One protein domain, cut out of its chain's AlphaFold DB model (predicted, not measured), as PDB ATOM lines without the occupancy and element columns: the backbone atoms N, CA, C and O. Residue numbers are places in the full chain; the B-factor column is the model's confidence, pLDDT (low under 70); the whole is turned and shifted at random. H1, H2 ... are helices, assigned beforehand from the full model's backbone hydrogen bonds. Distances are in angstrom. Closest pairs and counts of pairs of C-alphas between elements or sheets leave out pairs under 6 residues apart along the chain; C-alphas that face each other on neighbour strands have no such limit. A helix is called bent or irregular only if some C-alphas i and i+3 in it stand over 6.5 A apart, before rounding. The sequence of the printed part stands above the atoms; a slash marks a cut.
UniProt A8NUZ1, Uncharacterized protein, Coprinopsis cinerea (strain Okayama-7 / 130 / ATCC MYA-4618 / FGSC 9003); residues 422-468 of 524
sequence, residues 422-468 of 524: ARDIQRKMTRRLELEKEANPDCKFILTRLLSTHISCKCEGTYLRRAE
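Overview. This is residues 422 to 468 of the 524 residues of an uncharacterized protein of Coprinopsis cinerea (strain Okayama-7 / 130 / ATCC MYA-4618 / FGSC 9003) (UniProt A8NUZ1). Two long helices, H1 and H2, form an open V with its corner at the tight link between them, and a short third helix, H3, carries the H2 arm onward beyond its far end. The arms do not close on each other, and there is no packed core. The printed part has 47 residues with three named helices, in the order H1, H2, H3, and no named strand; the class is all helix. It is only just extended, close to loose, with a radius of gyration of the C-alphas of 14.6 A, and flat, spanning 43 by 28 by 12 A.

Arrangement. Begin with the longest helix, H1, residues 422 to 439, and look from it to H2, residues 441 to 456. They are close but not clearly touching; their closest C-alphas, those of Lys 437 and Lys 444, are 6.8 A apart. They run opposite ways at a shallow tilt of 32 degrees, only just short of steep. H2 is irregular, with C-alphas 442 and 445 7.5 A apart, and its line is a rough one. H3, residues 460 to 468, and H2 meet only through their link. H1 and H3 are apart. In H1 every O i to N i+4 pair is within hydrogen-bond range; in H2 7 of 12 are, and in H3 3 of 5.

Along the chain. Find C-alpha 422 at (-28.858, 35.749, 54.912); from there H1 runs 25.6 A to C-alpha 439. H2 starts at C-alpha 441, at (-3.705, 38.946, 42.864), and is 24.5 A long. H3 ends at C-alpha 468, at (-34.471, 60.805, 32.267).

Size, cuts and confidence. The C-alphas farthest apart, those of Ala 439 and Glu 468, are 42.7 A apart. The printed part has no cut, and both links are tight. Look at the B-factor column: residues 443 to 468 are under 70, and the mean pLDDT of the printed part is 70.7.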
ATOM      1  N   ALA A 422     -29.319  35.014  56.088       92.06
ATOM      2  CA  ALA A 422     -28.858  35.749  54.912       92.06
ATOM      3  C   ALA A 422     -27.561  36.529  55.186       92.06
ATOM      4  O   ALA A 422     -26.630  36.481  54.379       92.06
ATOM      5  N   ARG A 423     -27.445  37.185  56.349       95.19
ATOM      6  CA  ARG A 423     -26.212  37.888  56.746       95.19
ATOM      7  C   ARG A 423     -25.036  36.952  56.970       95.19
ATOM      8  O   ARG A 423     -23.912  37.294  56.603       95.19
ATOM      9  N   ASP A 424     -25.268  35.775  57.529       96.38
ATOM     10  CA  ASP A 424     -24.200  34.797  57.719       96.38
ATOM     11  C   ASP A 424     -23.722  34.206  56.389       96.38
ATOM     12  O   ASP A 424     -22.518  34.011  56.200       96.38
ATOM     13  N   ILE A 425     -24.631  33.979  55.435       94.00
ATOM     14  CA  ILE A 425     -24.268  33.598  54.063       94.00
ATOM     15  C   ILE A 425     -23.468  34.722  53.401       94.00
ATOM     16  O   ILE A 425     -22.399  34.452  52.854       94.00
ATOM     17  N   GLN A 426     -23.926  35.973  53.502       95.25
ATOM     18  CA  GLN A 426     -23.225  37.132  52.950       95.25
ATOM     19  C   GLN A 426     -21.798  37.231  53.498       95.25
ATOM     20  O   GLN A 426     -20.857  37.282  52.717       95.25
ATOM     21  N   ARG A 427     -21.613  37.161  54.823       96.38
ATOM     22  CA  ARG A 427     -20.284  37.188  55.458       96.38
ATOM     23  C   ARG A 427     -19.386  36.052  54.973       96.38
ATOM     24  O   ARG A 427     -18.215  36.276  54.681       96.38
ATOM     25  N   LYS A 428     -19.924  34.831  54.865       95.69
ATOM     26  CA  LYS A 428     -19.175  33.669  54.355       95.69
ATOM     27  C   LYS A 428     -18.758  33.862  52.897       95.69
ATOM     28  O   LYS A 428     -17.641  33.490  52.549       95.69
ATOM     29  N   MET A 429     -19.628  34.430  52.062       93.94
ATOM     30  CA  MET A 429     -19.312  34.726  50.663       93.94
ATOM     31  C   MET A 429     -18.286  35.855  50.548       93.94
ATOM     32  O   MET A 429     -17.302  35.688  49.838       93.94
ATOM     33  N   THR A 430     -18.435  36.948  51.300       95.19
ATOM     34  CA  THR A 430     -17.449  38.040  51.340       95.19
ATOM     35  C   THR A 430     -16.072  37.532  51.752       95.19
ATOM     36  O   THR A 430     -15.100  37.790  51.053       95.19
ATOM     37  N   ARG A 431     -15.991  36.712  52.809       96.44
ATOM     38  CA  ARG A 431     -14.721  36.127  53.256       96.44
ATOM     39  C   ARG A 431     -14.089  35.213  52.204       96.44
ATOM     40  O   ARG A 431     -12.877  35.211  52.047       96.44
ATOM     41  N   ARG A 432     -14.892  34.432  51.471       94.12
ATOM     42  CA  ARG A 432     -14.385  33.609  50.355       94.12
ATOM     43  C   ARG A 432     -13.822  34.472  49.233       94.12
ATOM     44  O   ARG A 432     -12.748  34.169  48.738       94.12
ATOM     45  N   LEU A 433     -14.511  35.558  48.894       91.94
ATOM     46  CA  LEU A 433     -14.044  36.505  47.884       91.94
ATOM     47  C   LEU A 433     -12.745  37.206  48.310       91.94
ATOM     48  O   LEU A 433     -11.913  37.500  47.461       91.94
ATOM     49  N   GLU A 434     -12.557  37.484  49.600       92.88
ATOM     50  CA  GLU A 434     -11.303  38.034  50.132       92.88
ATOM     51  C   GLU A 434     -10.158  37.019  50.047       92.88
ATOM     52  O   GLU A 434      -9.107  37.344  49.507       92.88
ATOM     53  N   LEU A 435     -10.390  35.770  50.463       94.00
ATOM     54  CA  LEU A 435      -9.392  34.700  50.350       94.00
ATOM     55  C   LEU A 435      -9.017  34.401  48.890       94.00
ATOM     56  O   LEU A 435      -7.850  34.181  48.584       94.00
ATOM     57  N   GLU A 436      -9.984  34.425  47.969       90.19
ATOM     58  CA  GLU A 436      -9.715  34.272  46.533       90.19
ATOM     59  C   GLU A 436      -8.915  35.453  45.965       90.19
ATOM     60  O   GLU A 436      -8.051  35.250  45.112       90.19
ATOM     61  N   LYS A 437      -9.150  36.679  46.456       90.62
ATOM     62  CA  LYS A 437      -8.346  37.857  46.086       90.62
ATOM     63  C   LYS A 437      -6.908  37.761  46.594       90.62
ATOM     64  O   LYS A 437      -6.009  38.205  45.887       90.62
ATOM     65  N   GLU A 438      -6.694  37.214  47.789       93.69
ATOM     66  CA  GLU A 438      -5.355  36.993  48.352       93.69
ATOM     67  C   GLU A 438      -4.609  35.867  47.624       93.69
ATOM     68  O   GLU A 438      -3.417  35.991  47.356       93.69
ATOM     69  N   ALA A 439      -5.312  34.793  47.249       93.62
ATOM     70  CA  ALA A 439      -4.720  33.658  46.546       93.62
ATOM     71  C   ALA A 439      -4.363  33.955  45.077       93.62
ATOM     72  O   ALA A 439      -3.489  33.292  44.522       93.62
ATOM     73  N   ASN A 440      -5.038  34.912  44.428       90.12
ATOM     74  CA  ASN A 440      -4.795  35.240  43.025       90.12
ATOM     75  C   ASN A 440      -4.853  36.760  42.762       90.12
ATOM     76  O   ASN A 440      -5.882  37.275  42.299       90.12
ATOM     77  N   PRO A 441      -3.754  37.494  43.034       83.56
ATOM     78  CA  PRO A 441      -3.705  38.946  42.864       83.56
ATOM     79  C   PRO A 441      -3.915  39.400  41.407       83.56
ATOM     80  O   PRO A 441      -4.453  40.489  41.190       83.56
ATOM     81  N   ASP A 442      -3.598  38.553  40.423       80.62
ATOM     82  CA  ASP A 442      -3.731  38.860  38.990       80.62
ATOM     83  C   ASP A 442      -5.168  38.685  38.460       80.62
ATOM     84  O   ASP A 442      -5.540  39.246  37.426       80.62
ATOM     85  N   CYS A 443      -6.049  37.985  39.188       62.41
ATOM     86  CA  CYS A 443      -7.439  37.751  38.764       62.41
ATOM     87  C   CYS A 443      -8.405  38.912  39.076       62.41
ATOM     88  O   CYS A 443      -9.602  38.838  38.766       62.41
ATOM     89  N   LYS A 444      -7.903  40.003  39.672       58.44
ATOM     90  CA  LYS A 444      -8.681  41.155  40.173       58.44
ATOM     91  C   LYS A 444      -9.595  41.792  39.116       58.44
ATOM     92  O   LYS A 444     -10.653  42.334  39.452       58.44
ATOM     93  N   PHE A 445      -9.219  41.700  37.840       61.72
ATOM     94  CA  PHE A 445      -9.940  42.337  36.736       61.72
ATOM     95  C   PHE A 445     -11.186  41.557  36.276       61.72
ATOM     96  O   PHE A 445     -12.172  42.157  35.852       61.72
ATOM     97  N   ILE A 446     -11.190  40.223  36.392       63.41
ATOM     98  CA  ILE A 446     -12.261  39.379  35.830       63.41
ATOM     99  C   ILE A 446     -13.455  39.284  36.791       63.41
ATOM    100  O   ILE A 446     -14.607  39.432  36.375       63.41
ATOM    101  N   LEU A 447     -13.195  39.109  38.091       60.56
ATOM    102  CA  LEU A 447     -14.245  38.910  39.097       60.56
ATOM    103  C   LEU A 447     -15.087  40.176  39.323       60.56
ATOM    104  O   LEU A 447     -16.309  40.112  39.448       60.56
ATOM    105  N   THR A 448     -14.434  41.341  39.311       67.06
ATOM    106  CA  THR A 448     -15.092  42.644  39.474       67.06
ATOM    107  C   THR A 448     -16.039  42.935  38.305       67.06
ATOM    108  O   THR A 448     -17.136  43.452  38.510       67.06
ATOM    109  N   ARG A 449     -15.671  42.522  37.083       59.81
ATOM    110  CA  ARG A 449     -16.505  42.708  35.888       59.81
ATOM    111  C   ARG A 449     -17.713  41.765  35.870       59.81
ATOM    112  O   ARG A 449     -18.794  42.211  35.511       59.81
ATOM    113  N   LEU A 450     -17.562  40.516  36.325       61.16
ATOM    114  CA  LEU A 450     -18.661  39.539  36.421       61.16
ATOM    115  C   LEU A 450     -19.683  39.872  37.520       61.16
ATOM    116  O   LEU A 450     -20.883  39.680  37.331       61.16
ATOM    117  N   LEU A 451     -19.230  40.384  38.667       61.69
ATOM    118  CA  LEU A 451     -20.133  40.810  39.745       61.69
ATOM    119  C   LEU A 451     -20.853  42.124  39.398       61.69
ATOM    120  O   LEU A 451     -22.044  42.259  39.680       61.69
ATOM    121  N   SER A 452     -20.171  43.057  38.725       59.09
ATOM    122  CA  SER A 452     -20.774  44.313  38.258       59.09
ATOM    123  C   SER A 452     -21.860  44.084  37.203       59.09
ATOM    124  O   SER A 452     -22.898  44.743  37.255       59.09
ATOM    125  N   THR A 453     -21.665  43.153  36.264       52.97
ATOM    126  CA  THR A 453     -22.665  42.876  35.220       52.97
ATOM    127  C   THR A 453     -23.885  42.132  35.759       52.97
ATOM    128  O   THR A 453     -24.997  42.375  35.295       52.97
ATOM    129  N   HIS A 454     -23.729  41.286  36.783       49.44
ATOM    130  CA  HIS A 454     -24.860  40.558  37.368       49.44
ATOM    131  C   HIS A 454     -25.719  41.383  38.340       49.44
ATOM    132  O   HIS A 454     -26.919  41.126  38.433       49.44
ATOM    133  N   ILE A 455     -25.148  42.366  39.046       50.47
ATOM    134  CA  ILE A 455     -25.897  43.191  40.013       50.47
ATOM    135  C   ILE A 455     -26.585  44.384  39.326       50.47
ATOM    136  O   ILE A 455     -27.727  44.701  39.663       50.47
ATOM    137  N   SER A 456     -25.962  44.992  38.308       42.78
ATOM    138  CA  SER A 456     -26.561  46.121  37.566       42.78
ATOM    139  C   SER A 456     -27.798  45.701  36.745       42.78
ATOM    140  O   SER A 456     -28.748  46.469  36.590       42.78
ATOM    141  N   CYS A 457     -27.899  44.430  36.332       39.62
ATOM    142  CA  CYS A 457     -28.977  43.968  35.450       39.62
ATOM    143  C   CYS A 457     -30.367  43.795  36.112       39.62
ATOM    144  O   CYS A 457     -31.312  43.405  35.432       39.62
ATOM    145  N   LYS A 458     -30.549  44.079  37.416       47.62
ATOM    146  CA  LYS A 458     -31.863  43.896  38.079       47.62
ATOM    147  C   LYS A 458     -32.440  45.103  38.825       47.62
ATOM    148  O   LYS A 458     -33.593  45.024  39.239       47.62
ATOM    149  N   CYS A 459     -31.710  46.210  38.987       39.78
ATOM    150  CA  CYS A 459     -32.213  47.373  39.745       39.78
ATOM    151  C   CYS A 459     -32.084  48.736  39.043       39.78
ATOM    152  O   CYS A 459     -32.814  49.653  39.410       39.78
ATOM    153  N   GLU A 460     -31.246  48.895  38.015       42.28
ATOM    154  CA  GLU A 460     -31.020  50.221  37.404       42.28
ATOM    155  C   GLU A 460     -32.038  50.619  36.321       42.28
ATOM    156  O   GLU A 460     -32.227  51.808  36.057       42.28
ATOM    157  N   GLY A 461     -32.770  49.660  35.743       41.66
ATOM    158  CA  GLY A 461     -33.691  49.917  34.626       41.66
ATOM    159  C   GLY A 461     -34.941  50.744  34.964       41.66
ATOM    160  O   GLY A 461     -35.552  51.318  34.063       41.66
ATOM    161  N   THR A 462     -35.341  50.842  36.237       49.56
ATOM    162  CA  THR A 462     -36.570  51.551  36.647       49.56
ATOM    163  C   THR A 462     -36.321  52.910  37.299       49.56
ATOM    164  O   THR A 462     -37.171  53.791  37.178       49.56
ATOM    165  N   TYR A 463     -35.163  53.131  37.927       45.50
ATOM    166  CA  TYR A 463     -34.843  54.418  38.558       45.50
ATOM    167  C   TYR A 463     -34.229  55.428  37.579       45.50
ATOM    168  O   TYR A 463     -34.637  56.591  37.578       45.50
ATOM    169  N   LEU A 464     -33.336  54.997  36.679       50.03
ATOM    170  CA  LEU A 464     -32.723  55.906  35.701       50.03
ATOM    171  C   LEU A 464     -33.718  56.365  34.625       50.03
ATOM    172  O   LEU A 464     -33.718  57.535  34.246       50.03
ATOM    173  N   ARG A 465     -34.675  55.510  34.238       50.59
ATOM    174  CA  ARG A 465     -35.739  55.878  33.286       50.59
ATOM    175  C   ARG A 465     -36.677  56.964  33.829       50.59
ATOM    176  O   ARG A 465     -37.243  57.720  33.049       50.59
ATOM    177  N   ARG A 466     -36.821  57.084  35.156       53.47
ATOM    178  CA  ARG A 466     -37.634  58.133  35.798       53.47
ATOM    179  C   ARG A 466     -36.891  59.470  35.871       53.47
ATOM    180  O   ARG A 466     -37.496  60.506  35.621       53.47
ATOM    181  N   ALA A 467     -35.581  59.435  36.125       49.94
ATOM    182  CA  ALA A 467     -34.729  60.627  36.112       49.94
ATOM    183  C   ALA A 467     -34.553  61.216  34.698       49.94
ATOM    184  O   ALA A 467     -34.383  62.424  34.543       49.94
ATOM    185  N   GLU A 468     -34.629  60.379  33.661       56.09
ATOM    186  CA  GLU A 468     -34.471  60.805  32.267       56.09
ATOM    187  C   GLU A 468     -35.776  61.328  31.639       56.09
ATOM    188  O   GLU A 468     -35.736  62.233  30.808       56.09
TER     189      GLU A 468